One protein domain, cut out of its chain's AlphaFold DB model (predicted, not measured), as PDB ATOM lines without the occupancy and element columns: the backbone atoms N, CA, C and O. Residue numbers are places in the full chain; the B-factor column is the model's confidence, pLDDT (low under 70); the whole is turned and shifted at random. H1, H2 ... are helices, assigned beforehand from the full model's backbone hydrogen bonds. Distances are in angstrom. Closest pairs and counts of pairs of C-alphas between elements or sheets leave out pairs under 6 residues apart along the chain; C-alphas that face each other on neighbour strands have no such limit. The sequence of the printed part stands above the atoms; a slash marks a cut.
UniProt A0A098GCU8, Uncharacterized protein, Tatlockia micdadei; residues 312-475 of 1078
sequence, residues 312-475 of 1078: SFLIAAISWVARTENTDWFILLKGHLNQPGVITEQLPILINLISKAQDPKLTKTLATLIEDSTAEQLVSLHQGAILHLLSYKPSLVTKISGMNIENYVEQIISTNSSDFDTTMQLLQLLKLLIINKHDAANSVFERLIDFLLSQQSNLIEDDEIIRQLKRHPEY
ATOM      1  N   SER A 312     255.961 231.377 205.700       87.19
ATOM      2  CA  SER A 312     255.254 230.433 204.821       87.19
ATOM      3  C   SER A 312     254.585 229.315 205.624       87.19
ATOM      4  O   SER A 312     253.436 228.947 205.361       87.19
ATOM      5  N   PHE A 313     255.273 228.807 206.650       91.25
ATOM      6  CA  PHE A 313     254.707 227.833 207.577       91.25
ATOM      7  C   PHE A 313     253.641 228.438 208.492       91.25
ATOM      8  O   PHE A 313     252.591 227.817 208.648       91.25
ATOM      9  N   LEU A 314     253.839 229.640 209.043       91.25
ATOM     10  CA  LEU A 314     252.830 230.286 209.892       91.25
ATOM     11  C   LEU A 314     251.506 230.499 209.138       91.25
ATOM     12  O   LEU A 314     250.442 230.139 209.651       91.25
ATOM     13  N   ILE A 315     251.556 230.972 207.888       89.75
ATOM     14  CA  ILE A 315     250.372 231.116 207.020       89.75
ATOM     15  C   ILE A 315     249.715 229.750 206.761       89.75
ATOM     16  O   ILE A 315     248.497 229.605 206.910       89.75
ATOM     17  N   ALA A 316     250.501 228.722 206.418       89.38
ATOM     18  CA  ALA A 316     249.983 227.378 206.160       89.38
ATOM     19  C   ALA A 316     249.370 226.719 207.413       89.38
ATOM     20  O   ALA A 316     248.342 226.041 207.310       89.38
ATOM     21  N   ALA A 317     249.957 226.938 208.590       90.50
ATOM     22  CA  ALA A 317     249.487 226.428 209.873       90.50
ATOM     23  C   ALA A 317     248.180 227.112 210.306       90.50
ATOM     24  O   ALA A 317     247.225 226.419 210.664       90.50
ATOM     25  N   ILE A 318     248.077 228.441 210.180       90.88
ATOM     26  CA  ILE A 318     246.829 229.189 210.427       90.88
ATOM     27  C   ILE A 318     245.738 228.741 209.446       90.88
ATOM     28  O   ILE A 318     244.619 228.440 209.862       90.88
ATOM     29  N   SER A 319     246.072 228.618 208.155       88.88
ATOM     30  CA  SER A 319     245.171 228.095 207.119       88.88
ATOM     31  C   SER A 319     244.663 226.684 207.437       88.88
ATOM     32  O   SER A 319     243.517 226.350 207.133       88.88
ATOM     33  N   TRP A 320     245.498 225.833 208.033       88.50
ATOM     34  CA  TRP A 320     245.135 224.463 208.384       88.50
ATOM     35  C   TRP A 320     244.313 224.378 209.679       88.50
ATOM     36  O   TRP A 320     243.316 223.653 209.708       88.50
ATOM     37  N   VAL A 321     244.623 225.178 210.704       89.62
ATOM     38  CA  VAL A 321     243.771 225.322 211.902       89.62
ATOM     39  C   VAL A 321     242.396 225.890 211.527       89.62
ATOM     40  O   VAL A 321     241.383 225.353 211.967       89.62
ATOM     41  N   ALA A 322     242.330 226.866 210.615       87.56
ATOM     42  CA  ALA A 322     241.076 227.399 210.065       87.56
ATOM     43  C   ALA A 322     240.251 226.385 209.238       87.56
ATOM     44  O   ALA A 322     239.091 226.654 208.925       87.56
ATOM     45  N   ARG A 323     240.835 225.234 208.868       85.88
ATOM     46  CA  ARG A 323     240.181 224.137 208.127       85.88
ATOM     47  C   ARG A 323     239.881 222.896 208.968       85.88
ATOM     48  O   ARG A 323     239.046 222.098 208.557       85.88
ATOM     49  N   THR A 324     240.577 222.698 210.088       85.38
ATOM     50  CA  THR A 324     240.521 221.454 210.883       85.38
ATOM     51  C   THR A 324     240.126 221.649 212.343       85.38
ATOM     52  O   THR A 324     239.901 220.657 213.028       85.38
ATOM     53  N   GLU A 325     240.065 222.896 212.823       82.62
ATOM     54  CA  GLU A 325     239.741 223.255 214.214       82.62
ATOM     55  C   GLU A 325     240.633 222.544 215.259       82.62
ATOM     56  O   GLU A 325     240.248 222.358 216.412       82.62
ATOM     57  N   ASN A 326     241.855 222.149 214.865       85.62
ATOM     58  CA  ASN A 326     242.772 221.397 215.717       85.62
ATOM     59  C   ASN A 326     243.209 222.216 216.948       85.62
ATOM     60  O   ASN A 326     243.907 223.228 216.832       85.62
ATOM     61  N   THR A 327     242.825 221.742 218.135       87.06
ATOM     62  CA  THR A 327     243.051 222.411 219.424       87.06
ATOM     63  C   THR A 327     244.523 222.547 219.784       87.06
ATOM     64  O   THR A 327     244.946 223.594 220.268       87.06
ATOM     65  N   ASP A 328     245.309 221.506 219.532       86.50
ATOM     66  CA  ASP A 328     246.700 221.419 219.982       86.50
ATOM     67  C   ASP A 328     247.558 222.424 219.205       86.50
ATOM     68  O   ASP A 328     248.358 223.165 219.774       86.50
ATOM     69  N   TRP A 329     247.309 222.525 217.898       88.19
ATOM     70  CA  TRP A 329     247.927 223.512 217.023       88.19
ATOM     71  C   TRP A 329     247.413 224.932 217.227       88.19
ATOM     72  O   TRP A 329     248.202 225.868 217.111       88.19
ATOM     73  N   PHE A 330     246.139 225.115 217.586       90.44
ATOM     74  CA  PHE A 330     245.648 226.420 218.028       90.44
ATOM     75  C   PHE A 330     246.406 226.897 219.280       90.44
ATOM     76  O   PHE A 330     246.833 228.049 219.335       90.44
ATOM     77  N   ILE A 331     246.643 226.009 220.254       91.19
ATOM     78  CA  ILE A 331     247.416 226.318 221.469       91.19
ATOM     79  C   ILE A 331     248.883 226.623 221.137       91.19
ATOM     80  O   ILE A 331     249.413 227.608 221.648       91.19
ATOM     81  N   LEU A 332     249.536 225.839 220.270       91.50
ATOM     82  CA  LEU A 332     250.932 226.076 219.872       91.50
ATOM     83  C   LEU A 332     251.105 227.394 219.096       91.50
ATOM     84  O   LEU A 332     251.953 228.206 219.466       91.50
ATOM     85  N   LEU A 333     250.262 227.661 218.087       92.38
ATOM     86  CA  LEU A 333     250.275 228.935 217.355       92.38
ATOM     87  C   LEU A 333     250.006 230.115 218.291       92.38
ATOM     88  O   LEU A 333     250.748 231.094 218.265       92.38
ATOM     89  N   LYS A 334     248.999 230.016 219.167       93.50
ATOM     90  CA  LYS A 334     248.703 231.065 220.151       93.50
ATOM     91  C   LYS A 334     249.875 231.287 221.113       93.50
ATOM     92  O   LYS A 334     250.211 232.432 221.411       93.50
ATOM     93  N   GLY A 335     250.519 230.215 221.569       91.88
ATOM     94  CA  GLY A 335     251.690 230.266 222.445       91.88
ATOM     95  C   GLY A 335     252.941 230.861 221.793       91.88
ATOM     96  O   GLY A 335     253.829 231.304 222.518       91.88
ATOM     97  N   HIS A 336     253.013 230.899 220.458       92.06
ATOM     98  CA  HIS A 336     254.115 231.484 219.689       92.06
ATOM     99  C   HIS A 336     253.831 232.928 219.246       92.06
ATOM    100  O   HIS A 336     254.626 233.820 219.531       92.06
ATOM    101  N   LEU A 337     252.672 233.190 218.631       93.06
ATOM    102  CA  LEU A 337     252.315 234.501 218.060       93.06
ATOM    103  C   LEU A 337     252.204 235.632 219.097       93.06
ATOM    104  O   LEU A 337     252.234 236.802 218.732       93.06
ATOM    105  N   ASN A 338     252.092 235.300 220.386       93.69
ATOM    106  CA  ASN A 338     252.024 236.260 221.490       93.69
ATOM    107  C   ASN A 338     253.352 236.381 222.275       93.69
ATOM    108  O   ASN A 338     253.363 236.876 223.400       93.69
ATOM    109  N   GLN A 339     254.478 235.921 221.714       91.81
ATOM    110  CA  GLN A 339     255.808 236.061 222.324       91.81
ATOM    111  C   GLN A 339     256.459 237.406 221.957       91.81
ATOM    112  O   GLN A 339     256.369 237.826 220.805       91.81
ATOM    113  N   PRO A 340     257.180 238.076 222.879       84.56
ATOM    114  CA  PRO A 340     257.605 239.468 222.702       84.56
ATOM    115  C   PRO A 340     258.465 239.746 221.458       84.56
ATOM    116  O   PRO A 340     258.274 240.791 220.848       84.56
ATOM    117  N   GLY A 341     259.354 238.831 221.047       82.81
ATOM    118  CA  GLY A 341     260.140 238.994 219.809       82.81
ATOM    119  C   GLY A 341     259.330 238.755 218.526       82.81
ATOM    120  O   GLY A 341     259.528 239.434 217.521       82.81
ATOM    121  N   VAL A 342     258.348 237.849 218.577       87.81
ATOM    122  CA  VAL A 342     257.437 237.567 217.453       87.81
ATOM    123  C   VAL A 342     256.543 238.779 217.179       87.81
ATOM    124  O   VAL A 342     256.288 239.108 216.025       87.81
ATOM    125  N   ILE A 343     256.118 239.485 218.235       87.44
ATOM    126  CA  ILE A 343     255.244 240.668 218.162       87.44
ATOM    127  C   ILE A 343     255.884 241.826 217.382       87.44
ATOM    128  O   ILE A 343     255.176 242.512 216.651       87.44
ATOM    129  N   THR A 344     257.190 242.066 217.529       82.31
ATOM    130  CA  THR A 344     257.868 243.207 216.887       82.31
ATOM    131  C   THR A 344     258.291 242.943 215.447       82.31
ATOM    132  O   THR A 344     258.256 243.870 214.645       82.31
ATOM    133  N   GLU A 345     258.692 241.713 215.116       82.62
ATOM    134  CA  GLU A 345     259.352 241.409 213.836       82.62
ATOM    135  C   GLU A 345     258.462 240.578 212.900       82.62
ATOM    136  O   GLU A 345     258.159 240.993 211.783       82.62
ATOM    137  N   GLN A 346     257.991 239.413 213.354       87.94
ATOM    138  CA  GLN A 346     257.269 238.458 212.502       87.94
ATOM    139  C   GLN A 346     255.771 238.768 212.366       87.94
ATOM    140  O   GLN A 346     255.189 238.549 211.301       87.94
ATOM    141  N   LEU A 347     255.123 239.247 213.431       91.44
ATOM    142  CA  LEU A 347     253.667 239.387 213.496       91.44
ATOM    143  C   LEU A 347     253.093 240.479 212.566       91.44
ATOM    144  O   LEU A 347     252.071 240.203 211.933       91.44
ATOM    145  N   PRO A 348     253.706 241.672 212.400       90.62
ATOM    146  CA  PRO A 348     253.212 242.673 211.450       90.62
ATOM    147  C   PRO A 348     253.286 242.181 209.997       90.62
ATOM    148  O   PRO A 348     252.333 242.348 209.234       90.62
ATOM    149  N   ILE A 349     254.383 241.496 209.642       88.62
ATOM    150  CA  ILE A 349     254.585 240.868 208.328       88.62
ATOM    151  C   ILE A 349     253.490 239.823 208.076       88.62
ATOM    152  O   ILE A 349     252.813 239.875 207.050       88.62
ATOM    153  N   LEU A 350     253.256 238.931 209.044       91.00
ATOM    154  CA  LEU A 350     252.243 237.878 208.960       91.00
ATOM    155  C   LEU A 350     250.828 238.437 208.740       91.00
ATOM    156  O   LEU A 350     250.075 237.907 207.922       91.00
ATOM    157  N   ILE A 351     250.464 239.521 209.436       91.38
ATOM    158  CA  ILE A 351     249.154 240.170 209.280       91.38
ATOM    159  C   ILE A 351     249.010 240.795 207.880       91.38
ATOM    160  O   ILE A 351     247.968 240.615 207.250       91.38
ATOM    161  N   ASN A 352     250.045 241.469 207.363       89.81
ATOM    162  CA  ASN A 352     250.029 242.076 206.023       89.81
ATOM    163  C   ASN A 352     250.013 241.020 204.893       89.81
ATOM    164  O   ASN A 352     249.341 241.196 203.876       89.81
ATOM    165  N   LEU A 353     250.712 239.891 205.059       87.81
ATOM    166  CA  LEU A 353     250.653 238.772 204.107       87.81
ATOM    167  C   LEU A 353     249.268 238.105 204.097       87.81
ATOM    168  O   LEU A 353     248.755 237.749 203.036       87.81
ATOM    169  N   ILE A 354     248.632 237.974 205.265       87.62
ATOM    170  CA  ILE A 354     247.288 237.394 205.389       87.62
ATOM    171  C   ILE A 354     246.199 238.348 204.872       87.62
ATOM    172  O   ILE A 354     245.254 237.878 204.236       87.62
ATOM    173  N   SER A 355     246.335 239.667 205.052       84.94
ATOM    174  CA  SER A 355     245.372 240.635 204.503       84.94
ATOM    175  C   SER A 355     245.384 240.656 202.968       84.94
ATOM    176  O   SER A 355     244.316 240.688 202.350       84.94
ATOM    177  N   LYS A 356     246.564 240.516 202.342       84.56
ATOM    178  CA  LYS A 356     246.733 240.376 200.880       84.56
ATOM    179  C   LYS A 356     246.044 239.143 200.289       84.56
ATOM    180  O   LYS A 356     245.607 239.195 199.144       84.56
ATOM    181  N   ALA A 357     245.884 238.063 201.058       79.31
ATOM    182  CA  ALA A 357     245.169 236.861 200.617       79.31
ATOM    183  C   ALA A 357     243.630 237.013 200.597       79.31
ATOM    184  O   ALA A 357     242.939 236.126 200.098       79.31
ATOM    185  N   GLN A 358     243.089 238.101 201.161       78.38
ATOM    186  CA  GLN A 358     241.660 238.460 201.206       78.38
ATOM    187  C   GLN A 358     240.687 237.408 201.802       78.38
ATOM    188  O   GLN A 358     239.475 237.616 201.757       78.38
ATOM    189  N   ASP A 359     241.163 236.316 202.418       84.31
ATOM    190  CA  ASP A 359     240.309 235.293 203.048       84.31
ATOM    191  C   ASP A 359     239.758 235.770 204.415       84.31
ATOM    192  O   ASP A 359     240.519 235.886 205.390       84.31
ATOM    193  N   PRO A 360     238.430 235.983 204.563       86.69
ATOM    194  CA  PRO A 360     237.837 236.418 205.827       86.69
ATOM    195  C   PRO A 360     237.898 235.348 206.926       86.69
ATOM    196  O   PRO A 360     237.885 235.686 208.110       86.69
ATOM    197  N   LYS A 361     237.960 234.054 206.574       87.56
ATOM    198  CA  LYS A 361     238.085 232.957 207.549       87.56
ATOM    199  C   LYS A 361     239.489 232.928 208.136       87.56
ATOM    200  O   LYS A 361     239.630 232.890 209.354       87.56
ATOM    201  N   LEU A 362     240.510 232.993 207.283       89.88
ATOM    202  CA  LEU A 362     241.913 232.986 207.703       89.88
ATOM    203  C   LEU A 362     242.240 234.246 208.525       89.88
ATOM    204  O   LEU A 362     242.795 234.134 209.618       89.88
ATOM    205  N   THR A 363     241.765 235.418 208.084       90.38
ATOM    206  CA  THR A 363     241.867 236.683 208.840       90.38
ATOM    207  C   THR A 363     241.189 236.589 210.215       90.38
ATOM    208  O   THR A 363     241.763 237.006 211.223       90.38
ATOM    209  N   LYS A 364     239.995 235.980 210.296       91.38
ATOM    210  CA  LYS A 364     239.299 235.737 211.570       91.38
ATOM    211  C   LYS A 364     240.081 234.790 212.490       91.38
ATOM    212  O   LYS A 364     240.150 235.055 213.687       91.38
ATOM    213  N   THR A 365     240.669 233.713 211.966       91.25
ATOM    214  CA  THR A 365     241.466 232.763 212.767       91.25
ATOM    215  C   THR A 365     242.771 233.386 213.268       91.25
ATOM    216  O   THR A 365     243.150 233.156 214.413       91.25
ATOM    217  N   LEU A 366     243.429 234.243 212.479       93.38
ATOM    218  CA  LEU A 366     244.559 235.044 212.967       93.38
ATOM    219  C   LEU A 366     244.126 235.965 214.125       93.38
ATOM    220  O   LEU A 366     244.788 236.018 215.161       93.38
ATOM    221  N   ALA A 367     242.973 236.628 213.994       92.62
ATOM    222  CA  ALA A 367     242.440 237.504 215.035       92.62
ATOM    223  C   ALA A 367     242.041 236.779 216.338       92.62
ATOM    224  O   ALA A 367     242.081 237.408 217.393       92.62
ATOM    225  N   THR A 368     241.689 235.485 216.307       92.94
ATOM    226  CA  THR A 368     241.427 234.696 217.530       92.94
ATOM    227  C   THR A 368     242.681 234.069 218.147       92.94
ATOM    228  O   THR A 368     242.668 233.748 219.336       92.94
ATOM    229  N   LEU A 369     243.764 233.911 217.378       93.69
ATOM    230  CA  LEU A 369     245.073 233.468 217.874       93.69
ATOM    231  C   LEU A 369     245.843 234.593 218.587       93.69
ATOM    232  O   LEU A 369     246.548 234.338 219.563       93.69
ATOM    233  N   ILE A 370     245.708 235.837 218.125       93.56
ATOM    234  CA  ILE A 370     246.321 237.011 218.761       93.56
ATOM    235  C   ILE A 370     245.517 237.396 220.014       93.56
ATOM    236  O   ILE A 370     244.298 237.564 219.954       93.56
ATOM    237  N   GLU A 371     246.177 237.586 221.155       93.00
ATOM    238  CA  GLU A 371     245.533 238.072 222.382       93.00
ATOM    239  C   GLU A 371     245.231 239.577 222.323       93.00
ATOM    240  O   GLU A 371     245.780 240.320 221.508       93.00
ATOM    241  N   ASP A 372     244.304 240.052 223.155       90.12
ATOM    242  CA  ASP A 372     243.981 241.484 223.209       90.12
ATOM    243  C   ASP A 372     245.146 242.293 223.798       90.12
ATOM    244  O   ASP A 372     245.474 243.336 223.252       90.12
ATOM    245  N   SER A 373     245.868 241.750 224.783       90.75
ATOM    246  CA  SER A 373     247.152 242.264 225.295       90.75
ATOM    247  C   SER A 373     248.187 242.512 224.187       90.75
ATOM    248  O   SER A 373     248.744 243.603 224.080       90.75
ATOM    249  N   THR A 374     248.408 241.518 223.327       92.06
ATOM    250  CA  THR A 374     249.343 241.585 222.193       92.06
ATOM    251  C   THR A 374     248.894 242.586 221.131       92.06
ATOM    252  O   THR A 374     249.693 243.383 220.636       92.06
ATOM    253  N   ALA A 375     247.605 242.590 220.788       90.12
ATOM    254  CA  ALA A 375     247.058 243.554 219.841       90.12
ATOM    255  C   ALA A 375     247.120 244.994 220.393       90.12
ATOM    256  O   ALA A 375     247.442 245.933 219.666       90.12
ATOM    257  N   GLU A 376     246.894 245.170 221.695       88.62
ATOM    258  CA  GLU A 376     247.078 246.433 222.406       88.62
ATOM    259  C   GLU A 376     248.541 246.900 222.446       88.62
ATOM    260  O   GLU A 376     248.777 248.112 222.407       88.62
ATOM    261  N   GLN A 377     249.499 245.967 222.506       90.12
ATOM    262  CA  GLN A 377     250.935 246.239 222.413       90.12
ATOM    263  C   GLN A 377     251.315 246.707 221.000       90.12
ATOM    264  O   GLN A 377     251.970 247.740 220.876       90.12
ATOM    265  N   LEU A 378     250.842 246.035 219.943       89.00
ATOM    266  CA  LEU A 378     251.047 246.462 218.548       89.00
ATOM    267  C   LEU A 378     250.552 247.895 218.303       89.00
ATOM    268  O   LEU A 378     251.273 248.702 217.718       89.00
ATOM    269  N   VAL A 379     249.366 248.251 218.816       88.81
ATOM    270  CA  VAL A 379     248.860 249.633 218.734       88.81
ATOM    271  C   VAL A 379     249.783 250.610 219.480       88.81
ATOM    272  O   VAL A 379     250.081 251.675 218.951       88.81
ATOM    273  N   SER A 380     250.306 250.258 220.663       87.56
ATOM    274  CA  SER A 380     251.270 251.121 221.378       87.56
ATOM    275  C   SER A 380     252.640 251.248 220.689       87.56
ATOM    276  O   SER A 380     253.351 252.222 220.915       87.56
ATOM    277  N   LEU A 381     252.985 250.292 219.821       86.94
ATOM    278  CA  LEU A 381     254.181 250.289 218.975       86.94
ATOM    279  C   LEU A 381     253.941 250.929 217.592       86.94
ATOM    280  O   LEU A 381     254.800 250.819 216.723       86.94
ATOM    281  N   HIS A 382     252.790 251.582 217.381       86.75
ATOM    282  CA  HIS A 382     252.401 252.234 216.120       86.75
ATOM    283  C   HIS A 382     252.345 251.290 214.896       86.75
ATOM    284  O   HIS A 382     252.366 251.734 213.754       86.75
ATOM    285  N   GLN A 383     252.217 249.977 215.126       87.94
ATOM    286  CA  GLN A 383     252.216 248.955 214.076       87.94
ATOM    287  C   GLN A 383     250.882 248.928 213.319       87.94
ATOM    288  O   GLN A 383     249.939 248.244 213.726       87.94
ATOM    289  N   GLY A 384     250.810 249.654 212.199       85.94
ATOM    290  CA  GLY A 384     249.590 249.825 211.401       85.94
ATOM    291  C   GLY A 384     248.969 248.525 210.877       85.94
ATOM    292  O   GLY A 384     247.755 248.467 210.691       85.94
ATOM    293  N   ALA A 385     249.746 247.446 210.732       89.62
ATOM    294  CA  ALA A 385     249.260 246.130 210.298       89.62
ATOM    295  C   ALA A 385     248.042 245.631 211.106       89.62
ATOM    296  O   ALA A 385     247.125 245.021 210.551       89.62
ATOM    297  N   ILE A 386     247.969 245.947 212.407       91.12
ATOM    298  CA  ILE A 386     246.862 245.531 213.286       91.12
ATOM    299  C   ILE A 386     245.488 246.070 212.845       91.12
ATOM    300  O   ILE A 386     244.454 245.479 213.174       91.12
ATOM    301  N   LEU A 387     245.462 247.140 212.040       90.62
ATOM    302  CA  LEU A 387     244.249 247.734 211.471       90.62
ATOM    303  C   LEU A 387     243.497 246.763 210.538       90.62
ATOM    304  O   LEU A 387     242.279 246.870 210.385       90.62
ATOM    305  N   HIS A 388     244.165 245.748 209.980       89.88
ATOM    306  CA  HIS A 388     243.501 244.694 209.204       89.88
ATOM    307  C   HIS A 388     242.563 243.799 210.039       89.88
ATOM    308  O   HIS A 388     241.669 243.168 209.477       89.88
ATOM    309  N   LEU A 389     242.722 243.750 211.370       90.31
ATOM    310  CA  LEU A 389     241.970 242.843 212.256       90.31
ATOM    311  C   LEU A 389     240.814 243.520 213.018       90.31
ATOM    312  O   LEU A 389     240.125 242.870 213.810       90.31
ATOM    313  N   LEU A 390     240.555 244.810 212.762       87.25
ATOM    314  CA  LEU A 390     239.534 245.619 213.451       87.25
ATOM    315  C   LEU A 390     238.119 245.022 213.386       87.25
ATOM    316  O   LEU A 390     237.362 245.121 214.348       87.25
ATOM    317  N   SER A 391     237.770 244.358 212.279       84.50
ATOM    318  CA  SER A 391     236.479 243.677 212.087       84.50
ATOM    319  C   SER A 391     236.243 242.497 213.039       84.50
ATOM    320  O   SER A 391     235.103 242.056 213.183       84.50
ATOM    321  N   TYR A 392     237.297 241.989 213.687       87.94
ATOM    322  CA  TYR A 392     237.251 240.831 214.582       87.94
ATOM    323  C   TYR A 392     237.706 241.144 216.023       87.94
ATOM    324  O   TYR A 392     237.475 240.321 216.908       87.94
ATOM    325  N   LYS A 393     238.285 242.328 216.285       87.62
ATOM    326  CA  LYS A 393     238.703 242.800 217.623       87.62
ATOM    327  C   LYS A 393     238.057 244.152 217.995       87.62
ATOM    328  O   LYS A 393     238.698 245.199 217.865       87.62
ATOM    329  N   PRO A 394     236.808 244.167 218.502       83.31
ATOM    330  CA  PRO A 394     236.110 245.408 218.869       83.31
ATOM    331  C   PRO A 394     236.753 246.161 220.050       83.31
ATOM    332  O   PRO A 394     236.571 247.368 220.174       83.31
ATOM    333  N   SER A 395     237.538 245.479 220.886       84.44
ATOM    334  CA  SER A 395     238.349 246.056 221.970       84.44
ATOM    335  C   SER A 395     239.423 247.036 221.476       84.44
ATOM    336  O   SER A 395     239.754 247.990 222.178       84.44
ATOM    337  N   LEU A 396     239.928 246.868 220.250       85.25
ATOM    338  CA  LEU A 396     240.871 247.815 219.645       85.25
ATOM    339  C   LEU A 396     240.187 249.102 219.179       85.25
ATOM    340  O   LEU A 396     240.790 250.170 219.234       85.25
ATOM    341  N   VAL A 397     238.925 249.012 218.745       82.50
ATOM    342  CA  VAL A 397     238.166 250.148 218.200       82.50
ATOM    343  C   VAL A 397     238.013 251.248 219.251       82.50
ATOM    344  O   VAL A 397     238.222 252.422 218.946       82.50
ATOM    345  N   THR A 398     237.708 250.879 220.498       82.69
ATOM    346  CA  THR A 398     237.604 251.830 221.615       82.69
ATOM    347  C   THR A 398     238.962 252.410 222.011       82.69
ATOM    348  O   THR A 398     239.032 253.598 222.310       82.69
ATOM    349  N   LYS A 399     240.042 251.613 221.971       84.12
ATOM    350  CA  LYS A 399     241.396 252.082 222.307       84.12
ATOM    351  C   LYS A 399     241.941 253.069 221.270       84.12
ATOM    352  O   LYS A 399     242.405 254.137 221.651       84.12
ATOM    353  N   ILE A 400     241.825 252.754 219.977       84.25
ATOM    354  CA  ILE A 400     242.278 253.620 218.873       84.25
ATOM    355  C   ILE A 400     241.465 254.923 218.831       84.25
ATOM    356  O   ILE A 400     242.041 255.995 218.672       84.25
ATOM    357  N   SER A 401     240.150 254.862 219.076       80.75
ATOM    358  CA  SER A 401     239.293 256.063 219.176       80.75
ATOM    359  C   SER A 401     239.580 256.935 220.414       80.75
ATOM    360  O   SER A 401     238.993 258.000 220.557       80.75
ATOM    361  N   GLY A 402     240.445 256.487 221.334       80.81
ATOM    362  CA  GLY A 402     240.906 257.250 222.501       80.81
ATOM    363  C   GLY A 402     242.342 257.778 222.381       80.81
ATOM    364  O   GLY A 402     242.883 258.277 223.367       80.81
ATOM    365  N   MET A 403     242.982 257.631 221.217       86.06
ATOM    366  CA  MET A 403     244.379 258.005 220.971       86.06
ATOM    367  C   MET A 403     244.501 259.249 220.081       86.06
ATOM    368  O   MET A 403     243.562 259.635 219.390       86.06
ATOM    369  N   ASN A 404     245.692 259.861 220.054       87.25
ATOM    370  CA  ASN A 404     246.017 260.856 219.034       87.25
ATOM    371  C   ASN A 404     246.227 260.143 217.685       87.25
ATOM    372  O   ASN A 404     247.314 259.641 217.391       87.25
ATOM    373  N   ILE A 405     245.155 260.092 216.895       88.81
ATOM    374  CA  ILE A 405     245.103 259.448 215.578       88.81
ATOM    375  C   ILE A 405     246.056 260.112 214.575       88.81
ATOM    376  O   ILE A 405     246.630 259.413 213.748       88.81
ATOM    377  N   GLU A 406     246.268 261.426 214.654       86.62
ATOM    378  CA  GLU A 406     247.130 262.147 213.709       86.62
ATOM    379  C   GLU A 406     248.596 261.739 213.897       86.62
ATOM    380  O   GLU A 406     249.239 261.309 212.944       86.62
ATOM    381  N   ASN A 407     249.088 261.718 215.142       88.25
ATOM    382  CA  ASN A 407     250.413 261.168 215.450       88.25
ATOM    383  C   ASN A 407     250.518 259.672 215.094       88.25
ATOM    384  O   ASN A 407     251.557 259.223 214.621       88.25
ATOM    385  N   TYR A 408     249.448 258.894 215.291       89.56
ATOM    386  CA  TYR A 408     249.431 257.473 214.930       89.56
ATOM    387  C   TYR A 408     249.573 257.252 213.412       89.56
ATOM    388  O   TYR A 408     250.311 256.360 212.994       89.56
ATOM    389  N   VAL A 409     248.944 258.097 212.589       90.00
ATOM    390  CA  VAL A 409     249.082 258.081 211.122       90.00
ATOM    391  C   VAL A 409     250.481 258.506 210.670       90.00
ATOM    392  O   VAL A 409     251.065 257.812 209.840       90.00
ATOM    393  N   GLU A 410     251.052 259.572 211.241       88.81
ATOM    394  CA  GLU A 410     252.423 260.010 210.918       88.81
ATOM    395  C   GLU A 410     253.450 258.900 211.188       88.81
ATOM    396  O   GLU A 410     254.307 258.619 210.350       88.81
ATOM    397  N   GLN A 411     253.336 258.211 212.332       88.56
ATOM    398  CA  GLN A 411     254.235 257.103 212.664       88.56
ATOM    399  C   GLN A 411     254.102 255.943 211.665       88.56
ATOM    400  O   GLN A 411     255.127 255.444 211.199       88.56
ATOM    401  N   ILE A 412     252.881 255.560 211.265       87.94
ATOM    402  CA  ILE A 412     252.648 254.520 210.241       87.94
ATOM    403  C   ILE A 412     253.296 254.910 208.903       87.94
ATOM    404  O   ILE A 412     254.029 254.108 208.325       87.94
ATOM    405  N   ILE A 413     253.082 256.148 208.445       87.25
ATOM    406  CA  ILE A 413     253.660 256.668 207.195       87.25
ATOM    407  C   ILE A 413     255.197 256.674 207.249       87.25
ATOM    408  O   ILE A 413     255.839 256.358 206.253       87.25
ATOM    409  N   SER A 414     255.799 256.985 208.403       84.81
ATOM    410  CA  SER A 414     257.265 257.034 208.552       84.81
ATOM    411  C   SER A 414     257.959 255.682 208.773       84.81
ATOM    412  O   SER A 414     259.183 255.615 208.660       84.81
ATOM    413  N   THR A 415     257.223 254.621 209.132       77.56
ATOM    414  CA  THR A 415     257.810 253.326 209.546       77.56
ATOM    415  C   THR A 415     257.600 252.190 208.548       77.56
ATOM    416  O   THR A 415     258.410 251.263 208.513       77.56
ATOM    417  N   ASN A 416     256.556 252.244 207.719       72.69
ATOM    418  CA  ASN A 416     256.326 251.252 206.671       72.69
ATOM    419  C   ASN A 416     257.229 251.502 205.449       72.69
ATOM    420  O   ASN A 416     257.302 252.610 204.932       72.69
ATOM    421  N   SER A 417     257.821 250.438 204.902       69.94
ATOM    422  CA  SER A 417     258.603 250.462 203.653       69.94
ATOM    423  C   SER A 417     257.789 250.142 202.386       69.94
ATOM    424  O   SER A 417     258.367 249.892 201.331       69.94
ATOM    425  N   SER A 418     256.458 250.084 202.489       83.56
ATOM    426  CA  SER A 418     255.557 249.605 201.432       83.56
ATOM    427  C   SER A 418     254.334 250.509 201.286       83.56
ATOM    428  O   SER A 418     253.498 250.604 202.195       83.56
ATOM    429  N   ASP A 419     254.212 251.139 200.117       85.12
ATOM    430  CA  ASP A 419     253.114 252.050 199.772       85.12
ATOM    431  C   ASP A 419     251.754 251.351 199.828       85.12
ATOM    432  O   ASP A 419     250.787 251.892 200.369       85.12
ATOM    433  N   PHE A 420     251.687 250.117 199.318       87.06
ATOM    434  CA  PHE A 420     250.467 249.313 199.294       87.06
ATOM    435  C   PHE A 420     249.989 248.980 200.711       87.06
ATOM    436  O   PHE A 420     248.811 249.150 201.026       87.06
ATOM    437  N   ASP A 421     250.899 248.530 201.581       87.38
ATOM    438  CA  ASP A 421     250.543 248.150 202.951       87.38
ATOM    439  C   ASP A 421     250.111 249.378 203.761       87.38
ATOM    440  O   ASP A 421     249.070 249.342 204.414       87.38
ATOM    441  N   THR A 422     250.822 250.502 203.628       89.69
ATOM    442  CA  THR A 422     250.435 251.789 204.237       89.69
ATOM    443  C   THR A 422     249.055 252.242 203.772       89.69
ATOM    444  O   THR A 422     248.186 252.531 204.595       89.69
ATOM    445  N   THR A 423     248.812 252.228 202.459       90.50
ATOM    446  CA  THR A 423     247.525 252.605 201.860       90.50
ATOM    447  C   THR A 423     246.388 251.733 202.396       90.50
ATOM    448  O   THR A 423     245.371 252.247 202.862       90.50
ATOM    449  N   MET A 424     246.563 250.408 202.412       89.56
ATOM    450  CA  MET A 424     245.528 249.474 202.866       89.56
ATOM    451  C   MET A 424     245.270 249.544 204.379       89.56
ATOM    452  O   MET A 424     244.122 249.377 204.809       89.56
ATOM    453  N   GLN A 425     246.296 249.822 205.186       91.44
ATOM    454  CA  GLN A 425     246.171 250.060 206.627       91.44
ATOM    455  C   GLN A 425     245.392 251.358 206.906       91.44
ATOM    456  O   GLN A 425     244.390 251.333 207.631       91.44
ATOM    457  N   LEU A 426     245.777 252.470 206.267       91.94
ATOM    458  CA  LEU A 426     245.089 253.762 206.388       91.94
ATOM    459  C   LEU A 426     243.635 253.699 205.891       91.94
ATOM    460  O   LEU A 426     242.755 254.283 206.523       91.94
ATOM    461  N   LEU A 427     243.341 252.924 204.840       91.94
ATOM    462  CA  LEU A 427     241.967 252.670 204.385       91.94
ATOM    463  C   LEU A 427     241.107 251.954 205.443       91.94
ATOM    464  O   LEU A 427     239.939 252.314 205.605       91.94
ATOM    465  N   GLN A 428     241.642 250.976 206.193       91.06
ATOM    466  CA  GLN A 428     240.870 250.352 207.283       91.06
ATOM    467  C   GLN A 428     240.650 251.314 208.461       91.06
ATOM    468  O   GLN A 428     239.560 251.313 209.040       91.06
ATOM    469  N   LEU A 429     241.634 252.161 208.786       91.38
ATOM    470  CA  LEU A 429     241.487 253.206 209.805       91.38
ATOM    471  C   LEU A 429     240.416 254.229 209.404       91.38
ATOM    472  O   LEU A 429     239.466 254.444 210.154       91.38
ATOM    473  N   LEU A 430     240.507 254.799 208.200       92.19
ATOM    474  CA  LEU A 430     239.525 255.743 207.660       92.19
ATOM    475  C   LEU A 430     238.103 255.159 207.687       92.19
ATOM    476  O   LEU A 430     237.165 255.797 208.166       92.19
ATOM    477  N   LYS A 431     237.945 253.910 207.241       90.94
ATOM    478  CA  LYS A 431     236.673 253.171 207.255       90.94
ATOM    479  C   LYS A 431     236.095 253.009 208.667       90.94
ATOM    480  O   LYS A 431     234.887 253.177 208.835       90.94
ATOM    481  N   LEU A 432     236.923 252.732 209.679       89.25
ATOM    482  CA  LEU A 432     236.507 252.711 211.089       89.25
ATOM    483  C   LEU A 432     236.023 254.094 211.546       89.25
ATOM    484  O   LEU A 432     234.960 254.197 212.160       89.25
ATOM    485  N   LEU A 433     236.770 255.154 211.229       89.38
ATOM    486  CA  LEU A 433     236.453 256.519 211.664       89.38
ATOM    487  C   LEU A 433     235.164 257.049 211.014       89.38
ATOM    488  O   LEU A 433     234.350 257.657 211.709       89.38
ATOM    489  N   ILE A 434     234.917 256.735 209.734       89.56
ATOM    490  CA  ILE A 434     233.651 257.031 209.038       89.56
ATOM    491  C   ILE A 434     232.472 256.313 209.716       89.56
ATOM    492  O   ILE A 434     231.452 256.943 209.999       89.56
ATOM    493  N   ILE A 435     232.601 255.010 210.010       88.19
ATOM    494  CA  ILE A 435     231.542 254.218 210.666       88.19
ATOM    495  C   ILE A 435     231.212 254.780 212.058       88.19
ATOM    496  O   ILE A 435     230.038 254.898 212.414       88.19
ATOM    497  N   ASN A 436     232.237 255.175 212.816       85.50
ATOM    498  CA  ASN A 436     232.091 255.725 214.164       85.50
ATOM    499  C   ASN A 436     231.725 257.222 214.192       85.50
ATOM    500  O   ASN A 436     231.439 257.739 215.271       85.50
ATOM    501  N   LYS A 437     231.717 257.913 213.040       86.31
ATOM    502  CA  LYS A 437     231.564 259.378 212.914       86.31
ATOM    503  C   LYS A 437     232.564 260.162 213.772       86.31
ATOM    504  O   LYS A 437     232.192 261.100 214.471       86.31
ATOM    505  N   HIS A 438     233.821 259.735 213.750       86.81
ATOM    506  CA  HIS A 438     234.891 260.333 214.540       86.81
ATOM    507  C   HIS A 438     235.510 261.537 213.811       86.81
ATOM    508  O   HIS A 438     235.867 261.410 212.642       86.81
ATOM    509  N   ASP A 439     235.704 262.667 214.500       86.06
ATOM    510  CA  ASP A 439     236.110 263.953 213.894       86.06
ATOM    511  C   ASP A 439     237.388 263.854 213.037       86.06
ATOM    512  O   ASP A 439     237.451 264.378 211.925       86.06
ATOM    513  N   ALA A 440     238.379 263.087 213.506       88.69
ATOM    514  CA  ALA A 440     239.633 262.825 212.788       88.69
ATOM    515  C   ALA A 440     239.482 262.085 211.435       88.69
ATOM    516  O   ALA A 440     240.476 261.930 210.731       88.69
ATOM    517  N   ALA A 441     238.285 261.622 211.042       90.69
ATOM    518  CA  ALA A 441     238.062 261.006 209.728       90.69
ATOM    519  C   ALA A 441     238.500 261.929 208.576       90.69
ATOM    520  O   ALA A 441     239.150 261.462 207.641       90.69
ATOM    521  N   ASN A 442     238.226 263.235 208.698       90.19
ATOM    522  CA  ASN A 442     238.638 264.241 207.720       90.19
ATOM    523  C   ASN A 442     240.177 264.355 207.647       90.19
ATOM    524  O   ASN A 442     240.730 264.254 206.553       90.19
ATOM    525  N   SER A 443     240.877 264.459 208.788       89.56
ATOM    526  CA  SER A 443     242.351 264.504 208.834       89.56
ATOM    527  C   SER A 443     242.994 263.254 208.219       89.56
ATOM    528  O   SER A 443     243.956 263.353 207.457       89.56
ATOM    529  N   VAL A 444     242.461 262.062 208.519       91.44
ATOM    530  CA  VAL A 444     242.983 260.793 207.981       91.44
ATOM    531  C   VAL A 444     242.702 260.657 206.482       91.44
ATOM    532  O   VAL A 444     243.560 260.157 205.759       91.44
ATOM    533  N   PHE A 445     241.552 261.135 205.992       92.81
ATOM    534  CA  PHE A 445     241.283 261.213 204.554       92.81
ATOM    535  C   PHE A 445     242.300 262.120 203.854       92.81
ATOM    536  O   PHE A 445     242.902 261.708 202.867       92.81
ATOM    537  N   GLU A 446     242.544 263.323 204.382       90.50
ATOM    538  CA  GLU A 446     243.491 264.264 203.777       90.50
ATOM    539  C   GLU A 446     244.920 263.715 203.764       90.50
ATOM    540  O   GLU A 446     245.546 263.738 202.707       90.50
ATOM    541  N   ARG A 447     245.400 263.119 204.866       91.25
ATOM    542  CA  ARG A 447     246.742 262.509 204.906       91.25
ATOM    543  C   ARG A 447     246.890 261.262 204.036       91.25
ATOM    544  O   ARG A 447     247.978 261.022 203.520       91.25
ATOM    545  N   LEU A 448     245.821 260.491 203.826       91.38
ATOM    546  CA  LEU A 448     245.824 259.388 202.862       91.38
ATOM    547  C   LEU A 448     245.905 259.905 201.416       91.38
ATOM    548  O   LEU A 448     246.630 259.329 200.610       91.38
ATOM    549  N   ILE A 449     245.222 261.008 201.092       90.12
ATOM    550  CA  ILE A 449     245.356 261.664 199.784       90.12
ATOM    551  C   ILE A 449     246.752 262.289 199.617       90.12
ATOM    552  O   ILE A 449     247.345 262.113 198.560       90.12
ATOM    553  N   ASP A 450     247.323 262.940 200.640       88.75
ATOM    554  CA  ASP A 450     248.718 263.421 200.608       88.75
ATOM    555  C   ASP A 450     249.712 262.291 200.323       88.75
ATOM    556  O   ASP A 450     250.575 262.441 199.460       88.75
ATOM    557  N   PHE A 451     249.568 261.154 201.015       89.00
ATOM    558  CA  PHE A 451     250.408 259.977 200.804       89.00
ATOM    559  C   PHE A 451     250.271 259.443 199.373       89.00
ATOM    560  O   PHE A 451     251.264 259.269 198.680       89.00
ATOM    561  N   LEU A 452     249.045 259.247 198.884       88.19
ATOM    562  CA  LEU A 452     248.808 258.766 197.519       88.19
ATOM    563  C   LEU A 452     249.353 259.728 196.442       88.19
ATOM    564  O   LEU A 452     249.846 259.270 195.416       88.19
ATOM    565  N   LEU A 453     249.305 261.043 196.681       86.31
ATOM    566  CA  LEU A 453     249.825 262.072 195.769       86.31
ATOM    567  C   LEU A 453     251.343 262.302 195.866       86.31
ATOM    568  O   LEU A 453     251.904 262.968 194.991       86.31
ATOM    569  N   SER A 454     252.021 261.812 196.908       84.12
ATOM    570  CA  SER A 454     253.481 261.913 197.005       84.12
ATOM    571  C   SER A 454     254.188 260.794 196.237       84.12
ATOM    572  O   SER A 454     255.206 261.069 195.588       84.12
ATOM    573  N   GLN A 455     253.631 259.576 196.240       78.38
ATOM    574  CA  GLN A 455     254.273 258.389 195.667       78.38
ATOM    575  C   GLN A 455     254.395 258.385 194.134       78.38
ATOM    576  O   GLN A 455     253.822 259.200 193.409       78.38
ATOM    577  N   GLN A 456     255.185 257.426 193.645       65.00
ATOM    578  CA  GLN A 456     255.365 257.106 192.221       65.00
ATOM    579  C   GLN A 456     254.544 255.874 191.782       65.00
ATOM    580  O   GLN A 456     254.617 255.464 190.629       65.00
ATOM    581  N   SER A 457     253.786 255.260 192.695       63.00
ATOM    582  CA  SER A 457     253.065 254.003 192.472       63.00
ATOM    583  C   SER A 457     251.655 254.200 191.895       63.00
ATOM    584  O   SER A 457     250.874 254.974 192.450       63.00
ATOM    585  N   ASN A 458     251.267 253.392 190.904       72.50
ATOM    586  CA  ASN A 458     249.934 253.357 190.268       72.50
ATOM    587  C   ASN A 458     248.751 252.941 191.188       72.50
ATOM    588  O   ASN A 458     247.684 252.587 190.702       72.50
ATOM    589  N   LEU A 459     248.881 252.988 192.520       77.88
ATOM    590  CA  LEU A 459     247.826 252.580 193.467       77.88
ATOM    591  C   LEU A 459     246.522 253.385 193.324       77.88
ATOM    592  O   LEU A 459     245.456 252.905 193.697       77.88
ATOM    593  N   ILE A 460     246.591 254.595 192.765       78.25
ATOM    594  CA  ILE A 460     245.419 255.434 192.475       78.25
ATOM    595  C   ILE A 460     244.529 254.830 191.369       78.25
ATOM    596  O   ILE A 460     243.346 255.150 191.316       78.25
ATOM    597  N   GLU A 461     245.050 253.919 190.541       79.88
ATOM    598  CA  GLU A 461     244.300 253.224 189.481       79.88
ATOM    599  C   GLU A 461     243.478 252.022 190.003       79.88
ATOM    600  O   GLU A 461     242.713 251.422 189.246       79.88
ATOM    601  N   ASP A 462     243.600 251.655 191.289       84.75
ATOM    602  CA  ASP A 462     242.840 250.548 191.887       84.75
ATOM    603  C   ASP A 462     241.382 250.954 192.181       84.75
ATOM    604  O   ASP A 462     241.049 251.716 193.096       84.75
ATOM    605  N   ASP A 463     240.493 250.360 191.394       84.50
ATOM    606  CA  ASP A 463     239.045 250.527 191.404       84.50
ATOM    607  C   ASP A 463     238.382 250.215 192.771       84.50
ATOM    608  O   ASP A 463     237.330 250.771 193.097       84.50
ATOM    609  N   GLU A 464     238.975 249.357 193.615       85.06
ATOM    610  CA  GLU A 464     238.513 249.106 194.990       85.06
ATOM    611  C   GLU A 464     239.027 250.174 195.970       85.06
ATOM    612  O   GLU A 464     238.267 250.595 196.848       85.06
ATOM    613  N   ILE A 465     240.252 250.687 195.799       87.19
ATOM    614  CA  ILE A 465     240.767 251.825 196.587       87.19
ATOM    615  C   ILE A 465     239.888 253.060 196.350       87.19
ATOM    616  O   ILE A 465     239.350 253.630 197.308       87.19
ATOM    617  N   ILE A 466     239.639 253.411 195.083       87.31
ATOM    618  CA  ILE A 466     238.743 254.511 194.690       87.31
ATOM    619  C   ILE A 466     237.345 254.324 195.315       87.31
ATOM    620  O   ILE A 466     236.764 255.260 195.873       87.31
ATOM    621  N   ARG A 467     236.806 253.100 195.280       88.06
ATOM    622  CA  ARG A 467     235.478 252.733 195.812       88.06
ATOM    623  C   ARG A 467     235.380 252.766 197.338       88.06
ATOM    624  O   ARG A 467     234.284 252.976 197.864       88.06
ATOM    625  N   GLN A 468     236.483 252.575 198.063       85.81
ATOM    626  CA  GLN A 468     236.538 252.767 199.516       85.81
ATOM    627  C   GLN A 468     236.650 254.263 199.861       85.81
ATOM    628  O   GLN A 468     235.897 254.733 200.716       85.81
ATOM    629  N   LEU A 469     237.492 255.028 199.151       90.06
ATOM    630  CA  LEU A 469     237.628 256.484 199.324       90.06
ATOM    631  C   LEU A 469     236.309 257.231 199.053       90.06
ATOM    632  O   LEU A 469     235.916 258.090 199.843       90.06
ATOM    633  N   LYS A 470     235.559 256.838 198.010       90.00
ATOM    634  CA  LYS A 470     234.235 257.397 197.653       90.00
ATOM    635  C   LYS A 470     233.132 257.171 198.704       90.00
ATOM    636  O   LYS A 470     232.017 257.658 198.528       90.00
ATOM    637  N   ARG A 471     233.413 256.476 199.818       90.31
ATOM    638  CA  ARG A 471     232.511 256.390 200.989       90.31
ATOM    639  C   ARG A 471     232.693 257.535 201.990       90.31
ATOM    640  O   ARG A 471     231.909 257.627 202.934       90.31
ATOM    641  N   HIS A 472     233.706 258.383 201.817       89.94
ATOM    642  CA  HIS A 472     233.911 259.555 202.663       89.94
ATOM    643  C   HIS A 472     232.842 260.631 202.371       89.94
ATOM    644  O   HIS A 472     232.648 260.981 201.206       89.94
ATOM    645  N   PRO A 473     232.140 261.186 203.381       84.50
ATOM    646  CA  PRO A 473     231.016 262.102 203.148       84.50
ATOM    647  C   PRO A 473     231.426 263.429 202.489       84.50
ATOM    648  O   PRO A 473     230.610 264.043 201.809       84.50
ATOM    649  N   GLU A 474     232.681 263.856 202.656       87.00
ATOM    650  CA  GLU A 474     233.228 265.087 202.068       87.00
ATOM    651  C   GLU A 474     234.150 264.825 200.856       87.00
ATOM    652  O   GLU A 474     234.978 265.670 200.531       87.00
ATOM    653  N   TYR A 475     234.035 263.668 200.186       89.25
ATOM    654  CA  TYR A 475     234.927 263.259 199.084       89.25
ATOM    655  C   TYR A 475     235.130 264.350 198.010       89.25
ATOM    656  O   TYR A 475     236.238 264.864 197.860       89.25
TER     657      TYR A 475
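AT A GLANCE: This is residues 312 to 475 of the 1078 residues of an uncharacterized protein of Tatlockia micdadei (UniProt A0A098GCU8). The model is a stack of short helices that builds up along its longest axis, from the hairpin of H1 and H2 at one end to H11, H12 and H13 at the other. Short H7 sits in the middle, between the hairpin of H4 and H5 and the longest helix, H10, while H6 and H8 run side by side and H9, H10 and H11 make a three-helix bundle. The printed part has 164 residues with thirteen named helices, H1 to H13 in that order, and no named strand; the class is all helix. It is compact, with a radius of gyration of the C-alphas of 16.0 A, and only just elongated, spanning 49 by 32 by 26 A.

HOW THE PARTS SIT: H10, residues 419 to 436, is the longest helix. H9, residues 405 to 415, and H11, residues 441 to 454, form with H10 a bundle that is up and down, each helix running against the one before it. H10 and H11 are a hairpin and touch at a shallow tilt of 17 degrees, with the C-alphas of Leu 433 and Ala 441 closest at 5.1 A. H9 and H10, also a hairpin, only just touch, with 3 pairs of C-alphas within 8 A; Ile 413 and Thr 422 are closest at 6.6 A. With residues 427 to 431 alone, H10 touches H13, residues 463 to 469; the closest C-alphas, of Leu 427 and Gln 468, are 7.3 A apart. H12, residues 458 to 461, is close to H11 but not clearly touching, with the C-alphas of Leu 452 and Ile 460 closest at 6.9 A. With residues 421 to 429 alone, H10 touches H7, residues 384 to 389, at a steep tilt of 56 degrees; the closest C-alphas, of Leu 387 and Gln 425, are 5.7 A apart. H7 also touches H4, residues 346 to 356, with Pro 348 and Ala 385 closest at 5.4 A between C-alphas. H6, residues 372 to 380, touches H8, residues 394 to 400, at a shallow tilt of 24 degrees, the same way, with the C-alphas of Glu 376 and Leu 396 closest at 6.9 A. H3, residues 340 to 344, only just touches H6, with 3 pairs of C-alphas within 8 A, Ile 343 and Leu 378 being closest at 7.2 A. H4 and H5, residues 360 to 369, are a hairpin at a shallow tilt of 18 degrees; Ile 354 and Thr 363 are their closest C-alphas, at 6.5 A. H1, residues 312 to 324, touches H5 about perpendicular, at 80 degrees, with Ser 319 and Leu 362 closest at 5.9 A between C-alphas. H2, residues 327 to 337, touches H5 too, with the C-alphas of Lys 334 and Leu 369 closest at 4.9 A. H1 and H10 are apart. Every O i to N i+4 pair is within hydrogen-bond range in H1, H2, H4, H5, H6, H9, H10, H11 and H13. The count is 0 of 1 in H3, where 0 of 2 O i to N i+3 pairs are in range, 0 of 2 in H7, where 3 of 3 are, and 1 of 3 in H8, where 2 of 4 are; H12 is too short for an O i to N i+4 pair.

IN THESE COORDINATES: H10 measures 25.7 A from C-alpha 419 at (253.114, 252.050, 199.772) to C-alpha 436 at (232.091, 255.725, 214.164). H11 measures 20.0 A and H1 18.3 A, H1 beginning with C-alpha 312 at (255.254, 230.433, 204.821). H13 ends with C-alpha 469 at (237.628, 256.484, 199.324).

THE WHOLE: The two C-alphas farthest apart, of Asp 328 and Glu 474, are 49.1 A apart. The printed part has no cut, and its links between named helices are tight. The mean pLDDT of the printed part is 87.4; residues 417 and 456 to 457 are under 70.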